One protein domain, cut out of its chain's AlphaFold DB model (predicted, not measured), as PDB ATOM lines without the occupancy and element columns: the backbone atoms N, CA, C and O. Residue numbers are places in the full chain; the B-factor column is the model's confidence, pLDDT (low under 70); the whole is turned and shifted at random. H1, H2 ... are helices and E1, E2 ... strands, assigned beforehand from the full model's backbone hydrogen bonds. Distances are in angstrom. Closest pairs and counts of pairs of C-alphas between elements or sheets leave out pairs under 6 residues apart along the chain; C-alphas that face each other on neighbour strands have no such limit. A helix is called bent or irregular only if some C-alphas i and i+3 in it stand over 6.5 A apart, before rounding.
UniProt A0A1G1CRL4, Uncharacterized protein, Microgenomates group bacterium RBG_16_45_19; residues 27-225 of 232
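AT A GLANCE: This is residues 27 to 225 of the 232 residues of an uncharacterized protein of Microgenomates group bacterium RBG_16_45_19 (UniProt A0A1G1CRL4). A strongly twisted, branched sheet of eight strands makes the middle, with H1 packed on one face and H3, H4 and the long H5 on the other; the sheet curls round H1 and H4. Its longest strand, E8, bends sharply where it leaves the hairpin with E7, H5 covers that hairpin, and the small hairpin of E3 and E4 packs on H5. The printed part has 199 residues, with five named helices and ten named strands in the order E1 E2 E3 E4 E5 H1 E6 E7 E8 H2 E9 H3 H4 H5 E10, class mixed. The large sheet has parallel and antiparallel pairs; the whole is compact, with a radius of gyration of the C-alphas of 16.1 A and spans of 47 by 40 by 34 A.

IN THESE COORDINATES: E1, residues 29 to 37, is 25.9 A long and begins at C-alpha 29 (98.162, 86.632, 76.220). E2 is 42 to 47, E3 58 to 60, E4 63 to 65 and E5 77 to 80. H1, 87 to 99, is 17.3 A long. E6 is 106 to 109; E7, 116 to 124, is 24.5 A long; E8, 127 to 141, is 37.1 A long and bends by 73 degrees at residue 134. H2 is 144 to 150, E9 155 to 158, H3 159 to 168 and H4 176 to 186. H5, 190 to 218, is 41.9 A long, with a kink of 31 degrees near residue 197; it is irregular, C-alphas 191 and 194 being 8.5 A apart. E10, 222 to 224, ends at C-alpha 224 (96.916, 89.174, 66.335).

HOW THE PARTS SIT: E1, parallel (N 32 and O 136, 2.9 A), and E10, parallel (N 132 and O 223, 2.9 A), lie on one side of E8; E6, antiparallel (N 108 and O 139, 2.9 A), and E7, a hairpin with E8 (N 120 and O 131, 2.8 A), on the other side. E5 (N 31 and O 79, 2.9 A) and E2 (N 37 and O 42, 2.8 A) are antiparallel to E1; E9 is antiparallel to E2 (N 45 and O 155, 2.8 A). H1 is on the opposite face from H4; Val 77 and Met 95 are the closest C-alphas of E5 and H1, 6.0 A apart. H2 only grazes the sheet with residues 144 to 150. H3 and H4 touch at a steep tilt of 56 degrees, opposite ways; their closest C-alphas, of Ala 166 and Lys 179, are 5.4 A apart. H5, on the same face, lies over E7 and E8 at a height over the sheet of 7.5 A. In the hairpin of E3 and E4, N 60 and O 63 are 3.0 A apart; Val 64 and Gly 210 are the closest C-alphas of E4 and H5, 5.1 A apart. Every O i to N i+4 pair is within hydrogen-bond range in H1, H2, H3 and H4, and 23 of 25 in H5.

THE WHOLE: The C-alphas farthest apart, of Asn 126 and Glu 191, are 48.1 A apart. The printed part has no cut, and the link from E4 to E5 is long. The mean pLDDT of the printed part is 75.3; residues 48 to 73, 187 to 194 and 213 to 225 are among those under 70.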
ATOM      1  N   ARG A  27     102.383  90.809  72.656       58.22
ATOM      2  CA  ARG A  27     101.477  89.654  72.572       58.22
ATOM      3  C   ARG A  27     100.223  89.882  73.407       58.22
ATOM      4  O   ARG A  27     100.311  90.194  74.594       58.22
ATOM      5  N   THR A  28      99.061  89.597  72.826       69.75
ATOM      6  CA  THR A  28      97.844  89.393  73.612       69.75
ATOM      7  C   THR A  28      97.874  87.976  74.177       69.75
ATOM      8  O   THR A  28      97.858  86.985  73.445       69.75
ATOM      9  N   TRP A  29      97.987  87.884  75.495       78.12
ATOM     10  CA  TRP A  29      98.162  86.632  76.220       78.12
ATOM     11  C   TRP A  29      96.822  86.126  76.756       78.12
ATOM     12  O   TRP A  29      96.021  86.912  77.258       78.12
ATOM     13  N   GLY A  30      96.592  84.819  76.676       85.56
ATOM     14  CA  GLY A  30      95.418  84.134  77.207       85.56
ATOM     15  C   GLY A  30      95.790  83.087  78.255       85.56
ATOM     16  O   GLY A  30      96.900  82.560  78.260       85.56
ATOM     17  N   LEU A  31      94.842  82.770  79.127       88.62
ATOM     18  CA  LEU A  31      94.908  81.659  80.070       88.62
ATOM     19  C   LEU A  31      93.639  80.815  79.916       88.62
ATOM     20  O   LEU A  31      92.541  81.369  79.872       88.62
ATOM     21  N   GLN A  32      93.801  79.495  79.874       90.88
ATOM     22  CA  GLN A  32      92.723  78.520  80.040       90.88
ATOM     23  C   GLN A  32      92.944  77.740  81.333       90.88
ATOM     24  O   GLN A  32      94.016  77.175  81.526       90.88
ATOM     25  N   VAL A  33      91.956  77.728  82.228       93.00
ATOM     26  CA  VAL A  33      92.058  77.121  83.561       93.00
ATOM     27  C   VAL A  33      91.174  75.885  83.664       93.00
ATOM     28  O   VAL A  33      89.946  75.977  83.645       93.00
ATOM     29  N   LEU A  34      91.808  74.732  83.856       93.88
ATOM     30  CA  LEU A  34      91.157  73.485  84.234       93.88
ATOM     31  C   LEU A  34      90.969  73.462  85.750       93.88
ATOM     32  O   LEU A  34      91.945  73.449  86.494       93.88
ATOM     33  N   ILE A  35      89.726  73.446  86.225       94.44
ATOM     34  CA  ILE A  35      89.446  73.292  87.654       94.44
ATOM     35  C   ILE A  35      89.390  71.794  87.958       94.44
ATOM     36  O   ILE A  35      88.450  71.112  87.555       94.44
ATOM     37  N   TYR A  36      90.412  71.280  88.632       94.19
ATOM     38  CA  TYR A  36      90.668  69.855  88.808       94.19
ATOM     39  C   TYR A  36      90.527  69.441  90.274       94.19
ATOM     40  O   TYR A  36      91.192  69.982  91.155       94.19
ATOM     41  N   ASP A  37      89.677  68.452  90.548       91.31
ATOM     42  CA  ASP A  37      89.614  67.780  91.845       91.31
ATOM     43  C   ASP A  37      90.482  66.517  91.805       91.31
ATOM     44  O   ASP A  37      90.043  65.431  91.410       91.31
ATOM     45  N   ARG A  38      91.722  66.657  92.284       87.00
ATOM     46  CA  ARG A  38      92.708  65.572  92.359       87.00
ATOM     47  C   ARG A  38      92.243  64.375  93.195       87.00
ATOM     48  O   ARG A  38      92.712  63.265  92.972       87.00
ATOM     49  N   ARG A  39      91.328  64.558  94.157       87.06
ATOM     50  CA  ARG A  39      90.857  63.458  95.022       87.06
ATOM     51  C   ARG A  39      89.956  62.486  94.272       87.06
ATOM     52  O   ARG A  39      89.918  61.309  94.614       87.06
ATOM     53  N   SER A  40      89.192  63.002  93.313       89.81
ATOM     54  CA  SER A  40      88.223  62.231  92.535       89.81
ATOM     55  C   SER A  40      88.630  62.042  91.072       89.81
ATOM     56  O   SER A  40      87.905  61.379  90.341       89.81
ATOM     57  N   ASP A  41      89.774  62.595  90.660       90.94
ATOM     58  CA  ASP A  41      90.242  62.646  89.269       90.94
ATOM     59  C   ASP A  41      89.168  63.196  88.313       90.94
ATOM     60  O   ASP A  41      88.890  62.652  87.241       90.94
ATOM     61  N   THR A  42      88.524  64.286  88.736       92.56
ATOM     62  CA  THR A  42      87.457  64.946  87.977       92.56
ATOM     63  C   THR A  42      87.817  66.385  87.631       92.56
ATOM     64  O   THR A  42      88.508  67.070  88.384       92.56
ATOM     65  N   ILE A  43      87.331  66.864  86.490       93.50
ATOM     66  CA  ILE A  43      87.451  68.256  86.058       93.50
ATOM     67  C   ILE A  43      86.060  68.879  86.084       93.50
ATOM     68  O   ILE A  43      85.085  68.290  85.612       93.50
ATOM     69  N   PHE A  44      85.968  70.074  86.655       92.44
ATOM     70  CA  PHE A  44      84.749  70.860  86.630       92.44
ATOM     71  C   PHE A  44      84.502  71.419  85.231       92.44
ATOM     72  O   PHE A  44      85.373  72.056  84.636       92.44
ATOM     73  N   VAL A  45      83.285  71.221  84.746       88.31
ATOM     74  CA  VAL A  45      82.775  71.762  83.493       88.31
ATOM     75  C   VAL A  45      81.449  72.453  83.738       88.31
ATOM     76  O   VAL A  45      80.679  72.099  84.632       88.31
ATOM     77  N   TRP A  46      81.152  73.437  82.908       83.44
ATOM     78  CA  TRP A  46      79.894  74.159  82.964       83.44
ATOM     79  C   TRP A  46      79.501  74.616  81.564       83.44
ATOM     80  O   TRP A  46      80.349  74.736  80.678       83.44
ATOM     81  N   ALA A  47      78.203  74.822  81.359       75.75
ATOM     82  CA  ALA A  47      77.698  75.369  80.109       75.75
ATOM     83  C   ALA A  47      78.092  76.846  80.017       75.75
ATOM     84  O   ALA A  47      77.806  77.608  80.941       75.75
ATOM     85  N   ASP A  48      78.724  77.243  78.910       68.00
ATOM     86  CA  ASP A  48      79.107  78.639  78.697       68.00
ATOM     87  C   ASP A  48      77.854  79.548  78.718       68.00
ATOM     88  O   ASP A  48      76.935  79.345  77.917       68.00
ATOM     89  N   PRO A  49      77.769  80.534  79.630       58.34
ATOM     90  CA  PRO A  49      76.627  81.434  79.724       58.34
ATOM     91  C   PRO A  49      76.641  82.512  78.633       58.34
ATOM     92  O   PRO A  49      75.649  83.220  78.483       58.34
ATOM     93  N   ASP A  50      77.748  82.664  77.899       57.19
ATOM     94  CA  ASP A  50      78.044  83.808  77.035       57.19
ATOM     95  C   ASP A  50      78.160  83.403  75.550       57.19
ATOM     96  O   ASP A  50      78.809  84.091  74.757       57.19
ATOM     97  N   THR A  51      77.507  82.299  75.148       52.84
ATOM     98  CA  THR A  51      77.533  81.763  73.768       52.84
ATOM     99  C   THR A  51      77.103  82.769  72.701       52.84
ATOM    100  O   THR A  51      77.489  82.640  71.543       52.84
ATOM    101  N   GLU A  52      76.311  83.779  73.067       44.66
ATOM    102  CA  GLU A  52      75.857  84.825  72.142       44.66
ATOM    103  C   GLU A  52      76.898  85.943  71.938       44.66
ATOM    104  O   GLU A  52      76.924  86.563  70.873       44.66
ATOM    105  N   ASN A  53      77.794  86.171  72.910       42.12
ATOM    106  CA  ASN A  53      78.733  87.302  72.915       42.12
ATOM    107  C   ASN A  53      80.206  86.905  72.736       42.12
ATOM    108  O   ASN A  53      81.027  87.760  72.397       42.12
ATOM    109  N   ARG A  54      80.565  85.634  72.960       51.16
ATOM    110  CA  ARG A  54      81.933  85.118  72.810       51.16
ATOM    111  C   ARG A  54      81.989  84.124  71.655       51.16
ATOM    112  O   ARG A  54      81.803  82.927  71.839       51.16
ATOM    113  N   GLY A  55      82.265  84.628  70.455       47.41
ATOM    114  CA  GLY A  55      82.574  83.767  69.316       47.41
ATOM    115  C   GLY A  55      83.911  83.064  69.539       47.41
ATOM    116  O   GLY A  55      84.944  83.729  69.604       47.41
ATOM    117  N   GLU A  56      83.893  81.739  69.670       50.19
ATOM    118  CA  GLU A  56      85.075  80.897  69.485       50.19
ATOM    119  C   GLU A  56      84.993  80.182  68.133       50.19
ATOM    120  O   GLU A  56      83.910  79.893  67.623       50.19
ATOM    121  N   VAL A  57      86.156  79.931  67.535       50.09
ATOM    122  CA  VAL A  57      86.295  79.318  66.208       50.09
ATOM    123  C   VAL A  57      86.099  77.815  66.340       50.09
ATOM    124  O   VAL A  57      87.028  77.118  66.742       50.09
ATOM    125  N   HIS A  58      84.922  77.297  65.997       48.62
ATOM    126  CA  HIS A  58      84.717  75.852  65.936       48.62
ATOM    127  C   HIS A  58      85.311  75.319  64.640       48.62
ATOM    128  O   HIS A  58      85.135  75.912  63.573       48.62
ATOM    129  N   VAL A  59      86.005  74.186  64.718       43.78
ATOM    130  CA  VAL A  59      86.532  73.532  63.524       43.78
ATOM    131  C   VAL A  59      86.035  72.104  63.461       43.78
ATOM    132  O   VAL A  59      86.251  71.320  64.380       43.78
ATOM    133  N   PHE A  60      85.353  71.800  62.361       40.34
ATOM    134  CA  PHE A  60      84.738  70.514  62.074       40.34
ATOM    135  C   PHE A  60      85.041  70.139  60.620       40.34
ATOM    136  O   PHE A  60      84.835  70.954  59.725       40.34
ATOM    137  N   GLU A  61      85.568  68.933  60.376       37.22
ATOM    138  CA  GLU A  61      85.844  68.401  59.023       37.22
ATOM    139  C   GLU A  61      86.622  69.358  58.089       37.22
ATOM    140  O   GLU A  61      86.306  69.512  56.907       37.22
ATOM    141  N   GLY A  62      87.630  70.062  58.616       32.38
ATOM    142  CA  GLY A  62      88.415  71.027  57.831       32.38
ATOM    143  C   GLY A  62      87.649  72.297  57.438       32.38
ATOM    144  O   GLY A  62      88.140  73.089  56.634       32.38
ATOM    145  N   LYS A  63      86.459  72.510  58.006       32.47
ATOM    146  CA  LYS A  63      85.653  73.719  57.853       32.47
ATOM    147  C   LYS A  63      85.608  74.472  59.171       32.47
ATOM    148  O   LYS A  63      85.389  73.906  60.242       32.47
ATOM    149  N   VAL A  64      85.828  75.772  59.069       42.69
ATOM    150  CA  VAL A  64      85.736  76.689  60.194       42.69
ATOM    151  C   VAL A  64      84.308  77.203  60.263       42.69
ATOM    152  O   VAL A  64      83.826  77.816  59.312       42.69
ATOM    153  N   PHE A  65      83.660  76.975  61.397       43.34
ATOM    154  CA  PHE A  65      82.348  77.514  61.707       43.34
ATOM    155  C   PHE A  65      82.493  78.515  62.845       43.34
ATOM    156  O   PHE A  65      82.928  78.193  63.951       43.34
ATOM    157  N   LEU A  66      82.124  79.753  62.559       48.81
ATOM    158  CA  LEU A  66      81.954  80.796  63.552       48.81
ATOM    159  C   LEU A  66      80.471  81.138  63.520       48.81
ATOM    160  O   LEU A  66      79.989  81.635  62.509       48.81
ATOM    161  N   LYS A  67      79.790  80.812  64.626       37.97
ATOM    162  CA  LYS A  67      78.333  80.852  64.861       37.97
ATOM    163  C   LYS A  67      77.473  79.715  64.277       37.97
ATOM    164  O   LYS A  67      77.755  79.146  63.230       37.97
ATOM    165  N   ASP A  68      76.390  79.464  65.024       36.94
ATOM    166  CA  ASP A  68      75.153  78.738  64.685       36.94
ATOM    167  C   ASP A  68      75.075  77.209  64.821       36.94
ATOM    168  O   ASP A  68      74.322  76.560  64.101       36.94
ATOM    169  N   MET A  69      75.720  76.609  65.827       37.00
ATOM    170  CA  MET A  69      75.406  75.209  66.187       37.00
ATOM    171  C   MET A  69      74.375  75.057  67.316       37.00
ATOM    172  O   MET A  69      73.950  73.943  67.597       37.00
ATOM    173  N   GLY A  70      73.955  76.132  67.997       40.31
ATOM    174  CA  GLY A  70      73.005  76.026  69.122       40.31
ATOM    175  C   GLY A  70      73.506  75.171  70.301       40.31
ATOM    176  O   GLY A  70      72.760  74.913  71.246       40.31
ATOM    177  N   LEU A  71      74.768  74.737  70.266       42.00
ATOM    178  CA  LEU A  71      75.406  73.948  71.302       42.00
ATOM    179  C   LEU A  71      75.987  74.899  72.343       42.00
ATOM    180  O   LEU A  71      76.950  75.620  72.089       42.00
ATOM    181  N   LYS A  72      75.393  74.886  73.537       54.84
ATOM    182  CA  LYS A  72      76.016  75.428  74.745       54.84
ATOM    183  C   LYS A  72      77.200  74.532  75.097       54.84
ATOM    184  O   LYS A  72      77.044  73.585  75.863       54.84
ATOM    185  N   GLY A  73      78.340  74.771  74.451       65.00
ATOM    186  CA  GLY A  73      79.543  73.976  74.660       65.00
ATOM    187  C   GLY A  73      79.965  73.991  76.128       65.00
ATOM    188  O   GLY A  73      79.833  75.009  76.817       65.00
ATOM    189  N   LEU A  74      80.464  72.855  76.608       74.00
ATOM    190  CA  LEU A  74      81.125  72.780  77.902       74.00
ATOM    191  C   LEU A  74      82.418  73.589  77.840       74.00
ATOM    192  O   LEU A  74      83.152  73.543  76.846       74.00
ATOM    193  N   ASN A  75      82.684  74.334  78.908       77.31
ATOM    194  CA  ASN A  75      83.788  75.275  78.958       77.31
ATOM    195  C   ASN A  75      84.633  75.123  80.229       77.31
ATOM    196  O   ASN A  75      84.160  74.658  81.269       77.31
ATOM    197  N   SER A  76      85.875  75.586  80.127       83.62
ATOM    198  CA  SER A  76      86.764  75.940  81.233       83.62
ATOM    199  C   SER A  76      86.688  77.438  81.533       83.62
ATOM    200  O   SER A  76      86.051  78.207  80.814       83.62
ATOM    201  N   VAL A  77      87.344  77.885  82.605       87.56
ATOM    202  CA  VAL A  77      87.509  79.326  82.827       87.56
ATOM    203  C   VAL A  77      88.596  79.850  81.906       87.56
ATOM    204  O   VAL A  77      89.671  79.260  81.812       87.56
ATOM    205  N   SER A  78      88.334  80.977  81.250       86.38
ATOM    206  CA  SER A  78      89.254  81.545  80.269       86.38
ATOM    207  C   SER A  78      89.367  83.053  80.386       86.38
ATOM    208  O   SER A  78      88.414  83.733  80.767       86.38
ATOM    209  N   GLY A  79      90.509  83.606  79.987       82.81
ATOM    210  CA  GLY A  79      90.572  85.041  79.772       82.81
ATOM    211  C   GLY A  79      91.906  85.586  79.316       82.81
ATOM    212  O   GLY A  79      92.948  84.936  79.374       82.81
ATOM    213  N   GLY A  80      91.832  86.825  78.837       82.94
ATOM    214  CA  GLY A  80      92.989  87.594  78.409       82.94
ATOM    215  C   GLY A  80      93.717  88.193  79.607       82.94
ATOM    216  O   GLY A  80      93.088  88.759  80.506       82.94
ATOM    217  N   LYS A  81      95.041  88.101  79.598       83.88
ATOM    218  CA  LYS A  81      95.939  88.710  80.576       83.88
ATOM    219  C   LYS A  81      96.045  90.217  80.329       83.88
ATOM    220  O   LYS A  81      96.299  90.640  79.203       83.88
ATOM    221  N   LYS A  82      95.899  91.025  81.382       84.50
ATOM    222  CA  LYS A  82      96.130  92.478  81.318       84.50
ATOM    223  C   LYS A  82      97.606  92.829  81.508       84.50
ATOM    224  O   LYS A  82      98.420  92.024  81.984       84.50
ATOM    225  N   GLU A  83      97.931  94.070  81.160       77.12
ATOM    226  CA  GLU A  83      99.213  94.687  81.487       77.12
ATOM    227  C   GLU A  83      99.447  94.603  83.006       77.12
ATOM    228  O   GLU A  83      98.545  94.879  83.798       77.12
ATOM    229  N   ASN A  84     100.639  94.158  83.411       83.12
ATOM    230  CA  ASN A  84     101.051  93.962  84.811       83.12
ATOM    231  C   ASN A  84     100.342  92.852  85.618       83.12
ATOM    232  O   ASN A  84     100.661  92.679  86.792       83.12
ATOM    233  N   GLU A  85      99.446  92.052  85.027       85.12
ATOM    234  CA  GLU A  85      98.949  90.836  85.695       85.12
ATOM    235  C   GLU A  85      99.992  89.707  85.622       85.12
ATOM    236  O   GLU A  85     100.643  89.525  84.596       85.12
ATOM    237  N   ASN A  86     100.137  88.903  86.672       87.00
ATOM    238  CA  ASN A  86     100.728  87.567  86.582       87.00
ATOM    239  C   ASN A  86      99.633  86.525  86.301       87.00
ATOM    240  O   ASN A  86      98.447  86.788  86.495       87.00
ATOM    241  N   TRP A  87     100.006  85.325  85.861       87.88
ATOM    242  CA  TRP A  87      99.027  84.294  85.497       87.88
ATOM    243  C   TRP A  87      98.084  83.903  86.627       87.88
ATOM    244  O   TRP A  87      96.904  83.649  86.383       87.88
ATOM    245  N   ARG A  88      98.571  83.920  87.872       87.75
ATOM    246  CA  ARG A  88      97.727  83.640  89.030       87.75
ATOM    247  C   ARG A  88      96.626  84.690  89.178       87.75
ATOM    248  O   ARG A  88      95.475  84.340  89.420       87.75
ATOM    249  N   GLN A  89      96.964  85.966  89.001       90.50
ATOM    250  CA  GLN A  89      96.006  87.072  89.026       90.50
ATOM    251  C   GLN A  89      94.984  86.962  87.890       90.50
ATOM    252  O   GLN A  89      93.800  87.177  88.138       90.50
ATOM    253  N   VAL A  90      95.409  86.569  86.681       90.31
ATOM    254  CA  VAL A  90      94.491  86.322  85.553       90.31
ATOM    255  C   VAL A  90      93.495  85.223  85.912       90.31
ATOM    256  O   VAL A  90      92.290  85.446  85.835       90.31
ATOM    257  N   GLY A  91      93.991  84.064  86.358       89.88
ATOM    258  CA  GLY A  91      93.144  82.926  86.703       89.88
ATOM    259  C   GLY A  91      92.146  83.273  87.797       89.88
ATOM    260  O   GLY A  91      90.951  83.066  87.619       89.88
ATOM    261  N   LEU A  92      92.600  83.884  88.896       91.19
ATOM    262  CA  LEU A  92      91.702  84.293  89.976       91.19
ATOM    263  C   LEU A  92      90.654  85.313  89.526       91.19
ATOM    264  O   LEU A  92      89.492  85.200  89.906       91.19
ATOM    265  N   ARG A  93      91.045  86.298  88.711       92.31
ATOM    266  CA  ARG A  93      90.112  87.309  88.209       92.31
ATOM    267  C   ARG A  93      89.018  86.678  87.356       92.31
ATOM    268  O   ARG A  93      87.848  87.001  87.548       92.31
ATOM    269  N   GLU A  94      89.387  85.819  86.411       89.62
ATOM    270  CA  GLU A  94      88.414  85.196  85.510       89.62
ATOM    271  C   GLU A  94      87.549  84.178  86.253       89.62
ATOM    272  O   GLU A  94      86.332  84.183  86.094       89.62
ATOM    273  N   MET A  95      88.127  83.388  87.160       90.94
ATOM    274  CA  MET A  95      87.354  82.450  87.971       90.94
ATOM    275  C   MET A  95      86.395  83.177  88.929       90.94
ATOM    276  O   MET A  95      85.249  82.758  89.095       90.94
ATOM    277  N   GLY A  96      86.805  84.305  89.515       91.00
ATOM    278  CA  GLY A  96      85.928  85.154  90.322       91.00
ATOM    279  C   GLY A  96      84.800  85.779  89.500       91.00
ATOM    280  O   GLY A  96      83.650  85.789  89.936       91.00
ATOM    281  N   LYS A  97      85.094  86.240  88.281       87.62
ATOM    282  CA  LYS A  97      84.101  86.825  87.371       87.62
ATOM    283  C   LYS A  97      83.084  85.796  86.870       87.62
ATOM    284  O   LYS A  97      81.893  86.085  86.853       87.62
ATOM    285  N   GLU A  98      83.548  84.629  86.431       85.88
ATOM    286  CA  GLU A  98      82.707  83.617  85.782       85.88
ATOM    287  C   GLU A  98      82.022  82.706  86.803       85.88
ATOM    288  O   GLU A  98      80.826  82.425  86.716       85.88
ATOM    289  N   LEU A  99      82.759  82.292  87.833       87.06
ATOM    290  CA  LEU A  99      82.325  81.272  88.782       87.06
ATOM    291  C   LEU A  99      82.168  81.796  90.208       87.06
ATOM    292  O   LEU A  99      81.674  81.056  91.058       87.06
ATOM    293  N   GLY A 100      82.438  83.075  90.483       87.81
ATOM    294  CA  GLY A 100      82.252  83.654  91.818       87.81
ATOM    295  C   GLY A 100      83.102  82.974  92.892       87.81
ATOM    296  O   GLY A 100      82.685  82.925  94.048       87.81
ATOM    297  N   ILE A 101      84.238  82.388  92.505       86.94
ATOM    298  CA  ILE A 101      85.177  81.776  93.446       86.94
ATOM    299  C   ILE A 101      86.236  82.792  93.874       86.94
ATOM    300  O   ILE A 101      86.627  83.667  93.102       86.94
ATOM    301  N   GLU A 102      86.684  82.684  95.119       85.75
ATOM    302  CA  GLU A 102      87.583  83.661  95.743       85.75
ATOM    303  C   GLU A 102      89.059  83.369  95.450       85.75
ATOM    304  O   GLU A 102      89.899  84.259  95.578       85.75
ATOM    305  N   GLY A 103      89.385  82.151  95.004       85.81
ATOM    306  CA  GLY A 103      90.751  81.796  94.640       85.81
ATOM    307  C   GLY A 103      91.591  81.320  95.821       85.81
ATOM    308  O   GLY A 103      92.797  81.596  95.856       85.81
ATOM    309  N   LEU A 104      90.946  80.666  96.795       90.19
ATOM    310  CA  LEU A 104      91.567  80.150  98.021       90.19
ATOM    311  C   LEU A 104      92.378  78.867  97.784       90.19
ATOM    312  O   LEU A 104      93.192  78.486  98.623       90.19
ATOM    313  N   GLY A 105      92.140  78.206  96.658       88.06
ATOM    314  CA  GLY A 105      92.866  77.040  96.184       88.06
ATOM    315  C   GLY A 105      94.204  77.366  95.517       88.06
ATOM    316  O   GLY A 105      94.688  78.507  95.487       88.06
ATOM    317  N   GLU A 106      94.810  76.325  94.957       91.56
ATOM    318  CA  GLU A 106      96.114  76.400  94.302       91.56
ATOM    319  C   GLU A 106      95.953  76.478  92.785       91.56
ATOM    320  O   GLU A 106      95.230  75.686  92.192       91.56
ATOM    321  N   LEU A 107      96.638  77.429  92.146       92.12
ATOM    322  CA  LEU A 107      96.698  77.545  90.690       92.12
ATOM    323  C   LEU A 107      98.124  77.257  90.231       92.12
ATOM    324  O   LEU A 107      99.023  78.058  90.488       92.12
ATOM    325  N   THR A 108      98.302  76.149  89.519       90.19
ATOM    326  CA  THR A 108      99.554  75.791  88.844       90.19
ATOM    327  C   THR A 108      99.446  76.146  87.370       90.19
ATOM    328  O   THR A 108      98.498  75.742  86.706       90.19
ATOM    329  N   VAL A 109     100.407  76.892  86.837       88.38
ATOM    330  CA  VAL A 109     100.449  77.241  85.411       88.38
ATOM    331  C   VAL A 109     101.457  76.331  84.728       88.38
ATOM    332  O   VAL A 109     102.588  76.208  85.186       88.38
ATOM    333  N   LEU A 110     101.039  75.689  83.644       84.00
ATOM    334  CA  LEU A 110     101.842  74.730  82.895       84.00
ATOM    335  C   LEU A 110     102.690  75.469  81.850       84.00
ATOM    336  O   LEU A 110     102.468  75.338  80.648       84.00
ATOM    337  N   GLU A 111     103.623  76.305  82.316       75.62
ATOM    338  CA  GLU A 111     104.441  77.171  81.449       75.62
ATOM    339  C   GLU A 111     105.401  76.396  80.531       75.62
ATOM    340  O   GLU A 111     105.783  76.917  79.485       75.62
ATOM    341  N   ASP A 112     105.742  75.152  80.882       74.44
ATOM    342  CA  ASP A 112     106.634  74.287  80.097       74.44
ATOM    343  C   ASP A 112     105.938  73.613  78.897       74.44
ATOM    344  O   ASP A 112     106.592  72.950  78.088       74.44
ATOM    345  N   LEU A 113     104.613  73.750  78.765       75.25
ATOM    346  CA  LEU A 113     103.868  73.206  77.629       75.25
ATOM    347  C   LEU A 113     103.861  74.183  76.437       75.25
ATOM    348  O   LEU A 113     103.857  75.402  76.630       75.25
ATOM    349  N   PRO A 114     103.791  73.687  75.184       75.94
ATOM    350  CA  PRO A 114     103.686  74.543  74.006       75.94
ATOM    351  C   PRO A 114     102.446  75.442  74.049       75.94
ATOM    352  O   PRO A 114     101.360  75.002  74.408       75.94
ATOM    353  N   LEU A 115     102.576  76.696  73.619       81.62
ATOM    354  CA  LEU A 115     101.453  77.637  73.562       81.62
ATOM    355  C   LEU A 115     100.468  77.270  72.447       81.62
ATOM    356  O   LEU A 115     100.881  77.019  71.311       81.62
ATOM    357  N   PHE A 116      99.170  77.364  72.729       81.56
ATOM    358  CA  PHE A 116      98.124  77.203  71.718       81.56
ATOM    359  C   PHE A 116      97.344  78.498  71.473       81.56
ATOM    360  O   PHE A 116      97.387  79.453  72.249       81.56
ATOM    361  N   THR A 117      96.640  78.529  70.349       79.81
ATOM    362  CA  THR A 117      95.901  79.686  69.849       79.81
ATOM    363  C   THR A 117      94.460  79.649  70.332       79.81
ATOM    364  O   THR A 117      93.750  78.675  70.112       79.81
ATOM    365  N   SER A 118      93.968  80.734  70.916       78.88
ATOM    366  CA  SER A 118      92.524  80.928  71.076       78.88
ATOM    367  C   SER A 118      92.089  82.209  70.383       78.88
ATOM    368  O   SER A 118      92.882  83.133  70.203       78.88
ATOM    369  N   PHE A 119      90.837  82.252  69.942       75.88
ATOM    370  CA  PHE A 119      90.242  83.445  69.361       75.88
ATOM    371  C   PHE A 119      89.160  83.961  70.289       75.88
ATOM    372  O   PHE A 119      88.318  83.195  70.755       75.88
ATOM    373  N   GLN A 120      89.183  85.262  70.537       72.19
ATOM    374  CA  GLN A 120      88.178  85.935  71.325       72.19
ATOM    375  C   GLN A 120      87.617  87.127  70.563       72.19
ATOM    376  O   GLN A 120      88.350  88.026  70.161       72.19
ATOM    377  N   GLN A 121      86.295  87.172  70.463       70.81
ATOM    378  CA  GLN A 121      85.559  88.322  69.961       70.81
ATOM    379  C   GLN A 121      84.950  89.117  71.120       70.81
ATOM    380  O   GLN A 121      84.463  88.533  72.090       70.81
ATOM    381  N   ARG A 122      84.990  90.451  71.044       64.75
ATOM    382  CA  ARG A 122      84.382  91.361  72.026       64.75
ATOM    383  C   ARG A 122      83.787  92.582  71.338       64.75
ATOM    384  O   ARG A 122      84.257  92.991  70.282       64.75
ATOM    385  N   VAL A 123      82.796  93.201  71.973       65.69
ATOM    386  CA  VAL A 123      82.327  94.539  71.595       65.69
ATOM    387  C   VAL A 123      83.079  95.568  72.437       65.69
ATOM    388  O   VAL A 123      83.012  95.532  73.664       65.69
ATOM    389  N   ILE A 124      83.809  96.469  71.782       62.66
ATOM    390  CA  ILE A 124      84.563  97.566  72.400       62.66
ATOM    391  C   ILE A 124      84.148  98.849  71.681       62.66
ATOM    392  O   ILE A 124      84.230  98.925  70.458       62.66
ATOM    393  N   ASP A 125      83.652  99.836  72.429       72.00
ATOM    394  CA  ASP A 125      83.170 101.118  71.893       72.00
ATOM    395  C   ASP A 125      82.147 100.965  70.749       72.00
ATOM    396  O   ASP A 125      82.241 101.613  69.705       72.00
ATOM    397  N   ASN A 126      81.166 100.073  70.936       73.31
ATOM    398  CA  ASN A 126      80.146  99.697  69.942       73.31
ATOM    399  C   ASN A 126      80.703  99.113  68.631       73.31
ATOM    400  O   ASN A 126      79.974  99.003  67.647       73.31
ATOM    401  N   LYS A 127      81.978  98.720  68.607       64.81
ATOM    402  CA  LYS A 127      82.602  98.027  67.481       64.81
ATOM    403  C   LYS A 127      82.933  96.602  67.871       64.81
ATOM    404  O   LYS A 127      83.415  96.340  68.971       64.81
ATOM    405  N   LEU A 128      82.692  95.683  66.948       64.69
ATOM    406  CA  LEU A 128      83.130  94.309  67.100       64.69
ATOM    407  C   LEU A 128      84.644  94.250  66.888       64.69
ATOM    408  O   LEU A 128      85.142  94.812  65.920       64.69
ATOM    409  N   GLN A 129      85.375  93.612  67.795       65.62
ATOM    410  CA  GLN A 129      86.820  93.416  67.699       65.62
ATOM    411  C   GLN A 129      87.165  91.950  67.945       65.62
ATOM    412  O   GLN A 129      86.629  91.322  68.862       65.62
ATOM    413  N   GLY A 130      88.073  91.419  67.129       70.38
ATOM    414  CA  GLY A 130      88.621  90.073  67.257       70.38
ATOM    415  C   GLY A 130      90.041  90.114  67.812       70.38
ATOM    416  O   GLY A 130      90.832  90.996  67.478       70.38
ATOM    417  N   SER A 131      90.386  89.161  68.668       73.06
ATOM    418  CA  SER A 131      91.723  89.010  69.240       73.06
ATOM    419  C   SER A 131      92.167  87.559  69.182       73.06
ATOM    420  O   SER A 131      91.475  86.675  69.683       73.06
ATOM    421  N   VAL A 132      93.343  87.321  68.607       76.06
ATOM    422  CA  VAL A 132      94.010  86.020  68.673       76.06
ATOM    423  C   VAL A 132      94.975  86.018  69.855       76.06
ATOM    424  O   VAL A 132      95.848  86.880  69.944       76.06
ATOM    425  N   LEU A 133      94.811  85.060  70.765       78.50
ATOM    426  CA  LEU A 133      95.548  84.960  72.018       78.50
ATOM    427  C   LEU A 133      96.551  83.804  71.980       78.50
ATOM    428  O   LEU A 133      96.188  82.665  71.671       78.50
ATOM    429  N   ALA A 134      97.790  84.078  72.393       79.44
ATOM    430  CA  ALA A 134      98.735  83.035  72.782       79.44
ATOM    431  C   ALA A 134      98.362  82.536  74.183       79.44
ATOM    432  O   ALA A 134      98.397  83.307  75.144       79.44
ATOM    433  N   THR A 135      97.962  81.273  74.293       85.00
ATOM    434  CA  THR A 135      97.247  80.754  75.463       85.00
ATOM    435  C   THR A 135      98.085  79.733  76.220       85.00
ATOM    436  O   THR A 135      98.581  78.774  75.628       85.00
ATOM    437  N   VAL A 136      98.224  79.942  77.531       85.62
ATOM    438  CA  VAL A 136      98.792  78.957  78.465       85.62
ATOM    439  C   VAL A 136      97.678  78.176  79.164       85.62
ATOM    440  O   VAL A 136      96.548  78.659  79.283       85.62
ATOM    441  N   VAL A 137      98.009  76.987  79.668       89.50
ATOM    442  CA  VAL A 137      97.099  76.175  80.487       89.50
ATOM    443  C   VAL A 137      97.433  76.362  81.964       89.50
ATOM    444  O   VAL A 137      98.594  76.296  82.361       89.50
ATOM    445  N   GLY A 138      96.414  76.581  82.786       91.31
ATOM    446  CA  GLY A 138      96.489  76.511  84.237       91.31
ATOM    447  C   GLY A 138      95.623  75.378  84.772       91.31
ATOM    448  O   GLY A 138      94.577  75.068  84.209       91.31
ATOM    449  N   VAL A 139      96.041  74.779  85.878       93.00
ATOM    450  CA  VAL A 139      95.264  73.813  86.650       93.00
ATOM    451  C   VAL A 139      94.990  74.424  88.014       93.00
ATOM    452  O   VAL A 139      95.920  74.794  88.730       93.00
ATOM    453  N   TYR A 140      93.713  74.563  88.352       94.38
ATOM    454  CA  TYR A 140      93.263  75.075  89.635       94.38
ATOM    455  C   TYR A 140      92.695  73.950  90.492       94.38
ATOM    456  O   TYR A 140      91.747  73.284  90.083       94.38
ATOM    457  N   GLU A 141      93.233  73.772  91.691       94.44
ATOM    458  CA  GLU A 141      92.732  72.825  92.683       94.44
ATOM    459  C   GLU A 141      91.877  73.583  93.709       94.44
ATOM    460  O   GLU A 141      92.429  74.289  94.560       94.44
ATOM    461  N   PRO A 142      90.534  73.488  93.630       93.44
ATOM    462  CA  PRO A 142      89.648  74.232  94.513       93.44
ATOM    463  C   PRO A 142      89.684  73.666  95.935       93.44
ATOM    464  O   PRO A 142      89.857  72.463  96.150       93.44
ATOM    465  N   THR A 143      89.432  74.523  96.925       93.62
ATOM    466  CA  THR A 143      89.177  74.050  98.294       93.62
ATOM    467  C   THR A 143      87.859  73.270  98.365       93.62
ATOM    468  O   THR A 143      87.021  73.337  97.464       93.62
ATOM    469  N   GLU A 144      87.621  72.534  99.455       91.12
ATOM    470  CA  GLU A 144      86.351  71.815  99.640       91.12
ATOM    471  C   GLU A 144      85.140  72.763  99.659       91.12
ATOM    472  O   GLU A 144      84.097  72.449  99.083       91.12
ATOM    473  N   GLU A 145      85.302  73.947 100.251       91.31
ATOM    474  CA  GLU A 145      84.278  74.990 100.260       91.31
ATOM    475  C   GLU A 145      83.983  75.502  98.842       91.31
ATOM    476  O   GLU A 145      82.823  75.560  98.428       91.31
ATOM    477  N   GLU A 146      85.020  75.816  98.061       92.38
ATOM    478  CA  GLU A 146      84.859  76.251  96.670       92.38
ATOM    479  C   GLU A 146      84.249  75.146  95.802       92.38
ATOM    480  O   GLU A 146      83.362  75.419  94.993       92.38
ATOM    481  N   ARG A 147      84.637  73.883  96.019       90.75
ATOM    482  CA  ARG A 147      84.058  72.724  95.324       90.75
ATOM    483  C   ARG A 147      82.551  72.629  95.540       90.75
ATOM    484  O   ARG A 147      81.814  72.331  94.599       90.75
ATOM    485  N   LEU A 148      82.075  72.874  96.761       89.75
ATOM    486  CA  LEU A 148      80.642  72.884  97.063       89.75
ATOM    487  C   LEU A 148      79.921  74.028  96.342       89.75
ATOM    488  O   LEU A 148      78.844  73.804  95.793       89.75
ATOM    489  N   ARG A 149      80.527  75.221  96.275       89.31
ATOM    490  CA  ARG A 149      79.970  76.365  95.529       89.31
ATOM    491  C   ARG A 149      79.876  76.076  94.026       89.31
ATOM    492  O   ARG A 149      78.871  76.408  93.399       89.31
ATOM    493  N   LEU A 150      80.886  75.413  93.456       89.75
ATOM    494  CA  LEU A 150      80.943  75.067  92.032       89.75
ATOM    495  C   LEU A 150      79.825  74.109  91.598       89.75
ATOM    496  O   LEU A 150      79.286  74.270  90.508       89.75
ATOM    497  N   ARG A 151      79.396  73.175  92.460       84.88
ATOM    498  CA  ARG A 151      78.284  72.246  92.158       84.88
ATOM    499  C   ARG A 151      76.956  72.942  91.842       84.88
ATOM    500  O   ARG A 151      76.096  72.339  91.215       84.88
ATOM    501  N   GLY A 152      76.774  74.194  92.267       81.75
ATOM    502  CA  GLY A 152      75.603  74.998  91.899       81.75
ATOM    503  C   GLY A 152      75.679  75.627  90.502       81.75
ATOM    504  O   GLY A 152      74.713  76.251  90.074       81.75
ATOM    505  N   LYS A 153      76.822  75.511  89.812       83.00
ATOM    506  CA  LYS A 153      77.115  76.177  88.530       83.00
ATOM    507  C   LYS A 153      77.425  75.213  87.387       83.00
ATOM    508  O   LYS A 153      77.329  75.604  86.229       83.00
ATOM    509  N   GLY A 154      77.805  73.982  87.704       87.12
ATOM    510  CA  GLY A 154      78.209  72.976  86.733       87.12
ATOM    511  C   GLY A 154      78.486  71.636  87.401       87.12
ATOM    512  O   GLY A 154      78.088  71.401  88.544       87.12
ATOM    513  N   GLU A 155      79.203  70.769  86.698       89.06
ATOM    514  CA  GLU A 155      79.420  69.383  87.096       89.06
ATOM    515  C   GLU A 155      80.902  69.023  87.088       89.06
ATOM    516  O   GLU A 155      81.683  69.532  86.293       89.06
ATOM    517  N   PHE A 156      81.292  68.116  87.979       90.12
ATOM    518  CA  PHE A 156      82.608  67.489  87.949       90.12
ATOM    519  C   PHE A 156      82.503  66.181  87.168       90.12
ATOM    520  O   PHE A 156      81.766  65.282  87.574       90.12
ATOM    521  N   ILE A 157      83.239  66.081  86.063       89.81
ATOM    522  CA  ILE A 157      83.255  64.908  85.185       89.81
ATOM    523  C   ILE A 157      84.622  64.236  85.277       89.81
ATOM    524  O   ILE A 157      85.647  64.908  85.360       89.81
ATOM    525  N   GLU A 158      84.638  62.904  85.270       90.88
ATOM    526  CA  GLU A 158      85.872  62.112  85.238       90.88
ATOM    527  C   GLU A 158      86.784  62.550  84.092       90.88
ATOM    528  O   GLU A 158      86.349  62.704  82.945       90.88
ATOM    529  N   ARG A 159      88.069  62.717  84.410       91.06
ATOM    530  CA  ARG A 159      89.079  63.200  83.470       91.06
ATOM    531  C   ARG A 159      89.149  62.339  82.209       91.06
ATOM    532  O   ARG A 159      89.098  62.867  81.103       91.06
ATOM    533  N   GLU A 160      89.177  61.017  82.367       89.25
ATOM    534  CA  GLU A 160      89.222  60.062  81.252       89.25
ATOM    535  C   GLU A 160      88.040  60.229  80.287       89.25
ATOM    536  O   GLU A 160      88.227  60.226  79.070       89.25
ATOM    537  N   LYS A 161      86.828  60.460  80.810       87.31
ATOM    538  CA  LYS A 161      85.637  60.700  79.980       87.31
ATOM    539  C   LYS A 161      85.785  61.975  79.156       87.31
ATOM    540  O   LYS A 161      85.507  61.955  77.960       87.31
ATOM    541  N   LEU A 162      86.261  63.061  79.766       86.88
ATOM    542  CA  LEU A 162      86.489  64.328  79.060       86.88
ATOM    543  C   LEU A 162      87.574  64.217  77.988       86.88
ATOM    544  O   LEU A 162      87.470  64.859  76.948       86.88
ATOM    545  N   LEU A 163      88.586  63.381  78.201       86.50
ATOM    546  CA  LEU A 163      89.640  63.141  77.217       86.50
ATOM    547  C   LEU A 163      89.172  62.265  76.066       86.50
ATOM    548  O   LEU A 163      89.482  62.558  74.915       86.50
ATOM    549  N   ALA A 164      88.383  61.232  76.359       83.38
ATOM    550  CA  ALA A 164      87.726  60.435  75.333       83.38
ATOM    551  C   ALA A 164      86.787  61.304  74.483       83.38
ATOM    552  O   ALA A 164      86.752  61.150  73.262       83.38
ATOM    553  N   MET A 165      86.080  62.253  75.111       80.56
ATOM    554  CA  MET A 165      85.318  63.277  74.399       80.56
ATOM    555  C   MET A 165      86.250  64.149  73.560       80.56
ATOM    556  O   MET A 165      86.059  64.213  72.359       80.56
ATOM    557  N   ALA A 166      87.302  64.744  74.125       81.75
ATOM    558  CA  ALA A 166      88.229  65.600  73.382       81.75
ATOM    559  C   ALA A 166      88.906  64.889  72.193       81.75
ATOM    560  O   ALA A 166      89.115  65.502  71.150       81.75
ATOM    561  N   GLY A 167      89.215  63.597  72.302       77.12
ATOM    562  CA  GLY A 167      89.763  62.813  71.195       77.12
ATOM    563  C   GLY A 167      88.765  62.568  70.056       77.12
ATOM    564  O   GLY A 167      89.178  62.499  68.903       77.12
ATOM    565  N   ASN A 168      87.468  62.483  70.371       71.31
ATOM    566  CA  ASN A 168      86.401  62.100  69.437       71.31
ATOM    567  C   ASN A 168      85.310  63.178  69.279       71.31
ATOM    568  O   ASN A 168      84.195  62.860  68.869       71.31
ATOM    569  N   ASP A 169      85.583  64.432  69.660       64.56
ATOM    570  CA  ASP A 169      84.588  65.514  69.670       64.56
ATOM    571  C   ASP A 169      84.301  65.990  68.242       64.56
ATOM    572  O   ASP A 169      84.786  67.034  67.801       64.56
ATOM    573  N   GLU A 170      83.545  65.171  67.515       56.28
ATOM    574  CA  GLU A 170      82.953  65.469  66.214       56.28
ATOM    575  C   GLU A 170      81.715  66.365  66.373       56.28
ATOM    576  O   GLU A 170      81.338  67.084  65.455       56.28
ATOM    577  N   SER A 171      81.080  66.367  67.545       54.62
ATOM    578  CA  SER A 171      79.837  67.100  67.788       54.62
ATOM    579  C   SER A 171      80.044  68.556  68.203       54.62
ATOM    580  O   SER A 171      79.080  69.314  68.184       54.62
ATOM    581  N   GLY A 172      81.265  68.980  68.548       64.44
ATOM    582  CA  GLY A 172      81.544  70.347  69.001       64.44
ATOM    583  C   GLY A 172      80.989  70.632  70.399       64.44
ATOM    584  O   GLY A 172      80.601  71.762  70.699       64.44
ATOM    585  N   VAL A 173      80.910  69.594  71.239       70.75
ATOM    586  CA  VAL A 173      80.402  69.677  72.615       70.75
ATOM    587  C   VAL A 173      81.389  70.402  73.523       70.75
ATOM    588  O   VAL A 173      80.963  71.081  74.458       70.75
ATOM    589  N   LEU A 174      82.693  70.289  73.265       76.75
ATOM    590  CA  LEU A 174      83.720  71.021  73.992       76.75
ATOM    591  C   LEU A 174      84.104  72.277  73.219       76.75
ATOM    592  O   LEU A 174      84.295  72.267  72.000       76.75
ATOM    593  N   ARG A 175      84.297  73.375  73.947       77.19
ATOM    594  CA  ARG A 175      84.895  74.566  73.351       77.19
ATOM    595  C   ARG A 175      86.310  74.259  72.841       77.19
ATOM    596  O   ARG A 175      87.073  73.625  73.570       77.19
ATOM    597  N   PRO A 176      86.700  74.709  71.635       77.69
ATOM    598  CA  PRO A 176      88.010  74.420  71.043       77.69
ATOM    599  C   PRO A 176      89.195  74.696  71.977       77.69
ATOM    600  O   PRO A 176      90.089  73.861  72.122       77.69
ATOM    601  N   ALA A 177      89.176  75.834  72.678       80.62
ATOM    602  CA  ALA A 177      90.247  76.186  73.601       80.62
ATOM    603  C   ALA A 177      90.256  75.301  74.863       80.62
ATOM    604  O   ALA A 177      91.326  74.958  75.367       80.62
ATOM    605  N   PHE A 178      89.081  74.878  75.339       85.50
ATOM    606  CA  PHE A 178      88.953  73.922  76.439       85.50
ATOM    607  C   PHE A 178      89.417  72.518  76.028       85.50
ATOM    608  O   PHE A 178      90.197  71.892  76.742       85.50
ATOM    609  N   LYS A 179      89.015  72.052  74.839       85.56
ATOM    610  CA  LYS A 179      89.472  70.798  74.224       85.56
ATOM    611  C   LYS A 179      90.996  70.737  74.174       85.56
ATOM    612  O   LYS A 179      91.580  69.747  74.608       85.56
ATOM    613  N   MET A 180      91.648  71.801  73.705       85.94
ATOM    614  CA  MET A 180      93.110  71.853  73.688       85.94
ATOM    615  C   MET A 180      93.723  71.859  75.080       85.94
ATOM    616  O   MET A 180      94.681  71.128  75.298       85.94
ATOM    617  N   ALA A 181      93.161  72.605  76.034       88.75
ATOM    618  CA  ALA A 181      93.643  72.575  77.412       88.75
ATOM    619  C   ALA A 181      93.562  71.162  78.022       88.75
ATOM    620  O   ALA A 181      94.528  70.716  78.641       88.75
ATOM    621  N   LEU A 182      92.460  70.433  77.790       88.81
ATOM    622  CA  LEU A 182      92.296  69.035  78.208       88.81
ATOM    623  C   LEU A 182      93.362  68.136  77.585       88.81
ATOM    624  O   LEU A 182      94.075  67.450  78.314       88.81
ATOM    625  N   LEU A 183      93.505  68.177  76.256       86.88
ATOM    626  CA  LEU A 183      94.492  67.364  75.551       86.88
ATOM    627  C   LEU A 183      95.894  67.667  76.071       86.88
ATOM    628  O   LEU A 183      96.585  66.743  76.471       86.88
ATOM    629  N   MET A 184      96.278  68.940  76.168       83.69
ATOM    630  CA  MET A 184      97.584  69.367  76.675       83.69
ATOM    631  C   MET A 184      97.849  68.921  78.118       83.69
ATOM    632  O   MET A 184      98.987  68.580  78.438       83.69
ATOM    633  N   SER A 185      96.824  68.885  78.977       80.00
ATOM    634  CA  SER A 185      96.974  68.454  80.372       80.00
ATOM    635  C   SER A 185      97.372  66.980  80.520       80.00
ATOM    636  O   SER A 185      98.045  66.631  81.490       80.00
ATOM    637  N   GLU A 186      97.074  66.131  79.528       77.12
ATOM    638  CA  GLU A 186      97.549  64.739  79.511       77.12
ATOM    639  C   GLU A 186      99.041  64.613  79.214       77.12
ATOM    640  O   GLU A 186      99.686  63.648  79.634       77.12
ATOM    641  N   PHE A 187      99.621  65.596  78.526       62.19
ATOM    642  CA  PHE A 187     101.031  65.585  78.140       62.19
ATOM    643  C   PHE A 187     101.948  66.190  79.209       62.19
ATOM    644  O   PHE A 187     103.102  66.502  78.932       62.19
ATOM    645  N   TYR A 188     101.499  66.251  80.467       55.84
ATOM    646  CA  TYR A 188     102.379  66.503  81.616       55.84
ATOM    647  C   TYR A 188     103.456  65.404  81.803       55.84
ATOM    648  O   TYR A 188     104.334  65.510  82.658       55.84
ATOM    649  N   LYS A 189     103.418  64.330  81.001       54.88
ATOM    650  CA  LYS A 189     104.435  63.273  80.979       54.88
ATOM    651  C   LYS A 189     105.495  63.553  79.891       54.88
ATOM    652  O   LYS A 189     105.128  63.660  78.721       54.88
ATOM    653  N   PRO A 190     106.801  63.600  80.235       52.91
ATOM    654  CA  PRO A 190     107.894  63.992  79.327       52.91
ATOM    655  C   PRO A 190     108.027  63.182  78.027       52.91
ATOM    656  O   PRO A 190     108.584  63.667  77.048       52.91
ATOM    657  N   GLU A 191     107.521  61.951  77.991       52.06
ATOM    658  CA  GLU A 191     107.762  60.985  76.907       52.06
ATOM    659  C   GLU A 191     106.991  61.286  75.604       52.06
ATOM    660  O   GLU A 191     107.127  60.556  74.625       52.06
ATOM    661  N   SER A 192     106.193  62.358  75.565       58.97
ATOM    662  CA  SER A 192     105.256  62.639  74.467       58.97
ATOM    663  C   SER A 192     105.341  64.078  73.913       58.97
ATOM    664  O   SER A 192     104.424  64.567  73.251       58.97
ATOM    665  N   GLN A 193     106.469  64.767  74.134       65.25
ATOM    666  CA  GLN A 193     106.659  66.162  73.701       65.25
ATOM    667  C   GLN A 193     106.527  66.367  72.180       65.25
ATOM    668  O   GLN A 193     105.826  67.282  71.756       65.25
ATOM    669  N   ALA A 194     107.107  65.498  71.344       68.56
ATOM    670  CA  ALA A 194     107.043  65.662  69.884       68.56
ATOM    671  C   ALA A 194     105.611  65.525  69.324       68.56
ATOM    672  O   ALA A 194     105.216  66.253  68.411       68.56
ATOM    673  N   GLY A 195     104.812  64.610  69.889       72.19
ATOM    674  CA  GLY A 195     103.404  64.440  69.519       72.19
ATOM    675  C   GLY A 195     102.557  65.646  69.926       72.19
ATOM    676  O   GLY A 195     101.740  66.123  69.138       72.19
ATOM    677  N   LEU A 196     102.808  66.186  71.122       76.06
ATOM    678  CA  LEU A 196     102.161  67.398  71.621       76.06
ATOM    679  C   LEU A 196     102.460  68.618  70.740       76.06
ATOM    680  O   LEU A 196     101.560  69.381  70.398       76.06
ATOM    681  N   GLU A 197     103.719  68.807  70.354       75.88
ATOM    682  CA  GLU A 197     104.134  69.943  69.532       75.88
ATOM    683  C   GLU A 197     103.508  69.919  68.136       75.88
ATOM    684  O   GLU A 197     103.177  70.981  67.602       75.88
ATOM    685  N   MET A 198     103.356  68.735  67.540       71.94
ATOM    686  CA  MET A 198     102.675  68.559  66.257       71.94
ATOM    687  C   MET A 198     101.176  68.851  66.388       71.94
ATOM    688  O   MET A 198     100.657  69.670  65.634       71.94
ATOM    689  N   LEU A 199     100.519  68.293  67.411       78.44
ATOM    690  CA  LEU A 199      99.108  68.550  67.710       78.44
ATOM    691  C   LEU A 199      98.819  70.052  67.878       78.44
ATOM    692  O   LEU A 199      97.882  70.581  67.281       78.44
ATOM    693  N   VAL A 200      99.633  70.752  68.672       78.44
ATOM    694  CA  VAL A 200      99.481  72.197  68.907       78.44
ATOM    695  C   VAL A 200      99.738  72.997  67.628       78.44
ATOM    696  O   VAL A 200      99.035  73.971  67.367       78.44
ATOM    697  N   SER A 201     100.715  72.592  66.811       76.88
ATOM    698  CA  SER A 201     101.005  73.246  65.530       76.88
ATOM    699  C   SER A 201      99.825  73.154  64.561       76.88
ATOM    700  O   SER A 201      99.408  74.177  64.014       76.88
ATOM    701  N   ASP A 202      99.265  71.957  64.387       72.00
ATOM    702  CA  ASP A 202      98.127  71.723  63.493       72.00
ATOM    703  C   ASP A 202      96.891  72.489  63.971       72.00
ATOM    704  O   ASP A 202      96.240  73.187  63.192       72.00
ATOM    705  N   TYR A 203      96.621  72.444  65.278       80.00
ATOM    706  CA  TYR A 203      95.530  73.199  65.882       80.00
ATOM    707  C   TYR A 203      95.694  74.717  65.697       80.00
ATOM    708  O   TYR A 203      94.738  75.409  65.348       80.00
ATOM    709  N   ASN A 204      96.902  75.257  65.877       78.38
ATOM    710  CA  ASN A 204      97.160  76.686  65.688       78.38
ATOM    711  C   ASN A 204      96.913  77.120  64.239       78.38
ATOM    712  O   ASN A 204      96.235  78.122  64.009       78.38
ATOM    713  N   LEU A 205      97.420  76.357  63.263       73.50
ATOM    714  CA  LEU A 205      97.199  76.635  61.840       73.50
ATOM    715  C   LEU A 205      95.704  76.625  61.501       73.50
ATOM    716  O   LEU A 205      95.208  77.503  60.789       73.50
ATOM    717  N   MET A 206      94.994  75.644  62.045       75.12
ATOM    718  CA  MET A 206      93.564  75.458  61.871       75.12
ATOM    719  C   MET A 206      92.760  76.651  62.421       75.12
ATOM    720  O   MET A 206      91.930  77.212  61.702       75.12
ATOM    721  N   ILE A 207      93.038  77.098  63.654       74.81
ATOM    722  CA  ILE A 207      92.363  78.260  64.258       74.81
ATOM    723  C   ILE A 207      92.684  79.547  63.497       74.81
ATOM    724  O   ILE A 207      91.768  80.297  63.168       74.81
ATOM    725  N   LEU A 208      93.955  79.802  63.174       73.19
ATOM    726  CA  LEU A 208      94.367  81.017  62.462       73.19
ATOM    727  C   LEU A 208      93.709  81.129  61.086       73.19
ATOM    728  O   LEU A 208      93.171  82.182  60.744       73.19
ATOM    729  N   SER A 209      93.693  80.029  60.329       67.88
ATOM    730  CA  SER A 209      93.023  79.969  59.025       67.88
ATOM    731  C   SER A 209      91.538  80.305  59.153       67.88
ATOM    732  O   SER A 209      90.980  81.040  58.337       67.88
ATOM    733  N   GLY A 210      90.906  79.816  60.219       70.06
ATOM    734  CA  GLY A 210      89.512  80.093  60.514       70.06
ATOM    735  C   GLY A 210      89.199  81.533  60.886       70.06
ATOM    736  O   GLY A 210      88.238  82.109  60.379       70.06
ATOM    737  N   VAL A 211      90.034  82.128  61.732       71.88
ATOM    738  CA  VAL A 211      89.899  83.533  62.125       71.88
ATOM    739  C   VAL A 211      90.028  84.453  60.915       71.88
ATOM    740  O   VAL A 211      89.195  85.339  60.734       71.88
ATOM    741  N   ILE A 212      91.033  84.227  60.062       70.38
ATOM    742  CA  ILE A 212      91.256  85.034  58.853       70.38
ATOM    743  C   ILE A 212      90.036  84.966  57.929       70.38
ATOM    744  O   ILE A 212      89.554  86.004  57.469       70.38
ATOM    745  N   ALA A 213      89.508  83.761  57.691       66.00
ATOM    746  CA  ALA A 213      88.334  83.571  56.845       66.00
ATOM    747  C   ALA A 213      87.113  84.352  57.364       66.00
ATOM    748  O   ALA A 213      86.411  84.989  56.582       66.00
ATOM    749  N   HIS A 214      86.890  84.354  58.678       64.12
ATOM    750  CA  HIS A 214      85.755  85.036  59.296       64.12
ATOM    751  C   HIS A 214      85.893  86.552  59.356       64.12
ATOM    752  O   HIS A 214      84.962  87.265  58.988       64.12
ATOM    753  N   CYS A 215      87.053  87.070  59.763       66.12
ATOM    754  CA  CYS A 215      87.284  88.514  59.775       66.12
ATOM    755  C   CYS A 215      87.155  89.116  58.367       66.12
ATOM    756  O   CYS A 215      86.660  90.232  58.226       66.12
ATOM    757  N   GLY A 216      87.525  88.359  57.324       64.00
ATOM    758  CA  GLY A 216      87.303  88.748  55.930       64.00
ATOM    759  C   GLY A 216      85.826  88.834  55.518       64.00
ATOM    760  O   GLY A 216      85.506  89.595  54.604       64.00
ATOM    761  N   GLN A 217      84.931  88.094  56.183       62.38
ATOM    762  CA  GLN A 217      83.483  88.093  55.927       62.38
ATOM    763  C   GLN A 217      82.736  89.172  56.724       62.38
ATOM    764  O   GLN A 217      81.868  89.840  56.172       62.38
ATOM    765  N   GLU A 218      83.080  89.347  58.002       61.88
ATOM    766  CA  GLU A 218      82.339  90.188  58.961       61.88
ATOM    767  C   GLU A 218      82.945  91.593  59.160       61.88
ATOM    768  O   GLU A 218      82.460  92.370  59.978       61.88
ATOM    769  N   ASP A 219      84.019  91.929  58.435       67.56
ATOM    770  CA  ASP A 219      84.748  93.207  58.546       67.56
ATOM    771  C   ASP A 219      85.168  93.540  59.993       67.56
ATOM    772  O   ASP A 219      85.070  94.671  60.471       67.56
ATOM    773  N   ILE A 220      85.634  92.521  60.719       61.75
ATOM    774  CA  ILE A 220      86.060  92.636  62.117       61.75
ATOM    775  C   ILE A 220      87.544  93.023  62.160       61.75
ATOM    776  O   ILE A 220      88.378  92.244  61.685       61.75
ATOM    777  N   PRO A 221      87.922  94.153  62.787       65.81
ATOM    778  CA  PRO A 221      89.315  94.461  63.078       65.81
ATOM    779  C   PRO A 221      89.962  93.350  63.913       65.81
ATOM    780  O   PRO A 221      89.494  93.029  65.012       65.81
ATOM    781  N   LEU A 222      91.043  92.772  63.385       62.97
ATOM    782  CA  LEU A 222      91.754  91.659  64.002       62.97
ATOM    783  C   LEU A 222      93.039  92.131  64.684       62.97
ATOM    784  O   LEU A 222      93.954  92.631  64.033       62.97
ATOM    785  N   THR A 223      93.137  91.904  65.993       65.25
ATOM    786  CA  THR A 223      94.397  92.025  66.737       65.25
ATOM    787  C   THR A 223      95.033  90.646  66.852       65.25
ATOM    788  O   THR A 223      94.462  89.745  67.468       65.25
ATOM    789  N   MET A 224      96.214  90.456  66.269       58.25
ATOM    790  CA  MET A 224      96.916  89.174  66.335       58.25
ATOM    791  C   MET A 224      98.009  89.186  67.400       58.25
ATOM    792  O   MET A 224      98.914  90.018  67.363       58.25
ATOM    793  N   GLY A 225      97.960  88.220  68.318       49.03
ATOM    794  CA  GLY A 225      99.130  87.818  69.086       49.03
ATOM    795  C   GLY A 225     100.135  87.116  68.172       49.03
ATOM    796  O   GLY A 225      99.765  86.280  67.354       49.03
TER     797      GLY A 225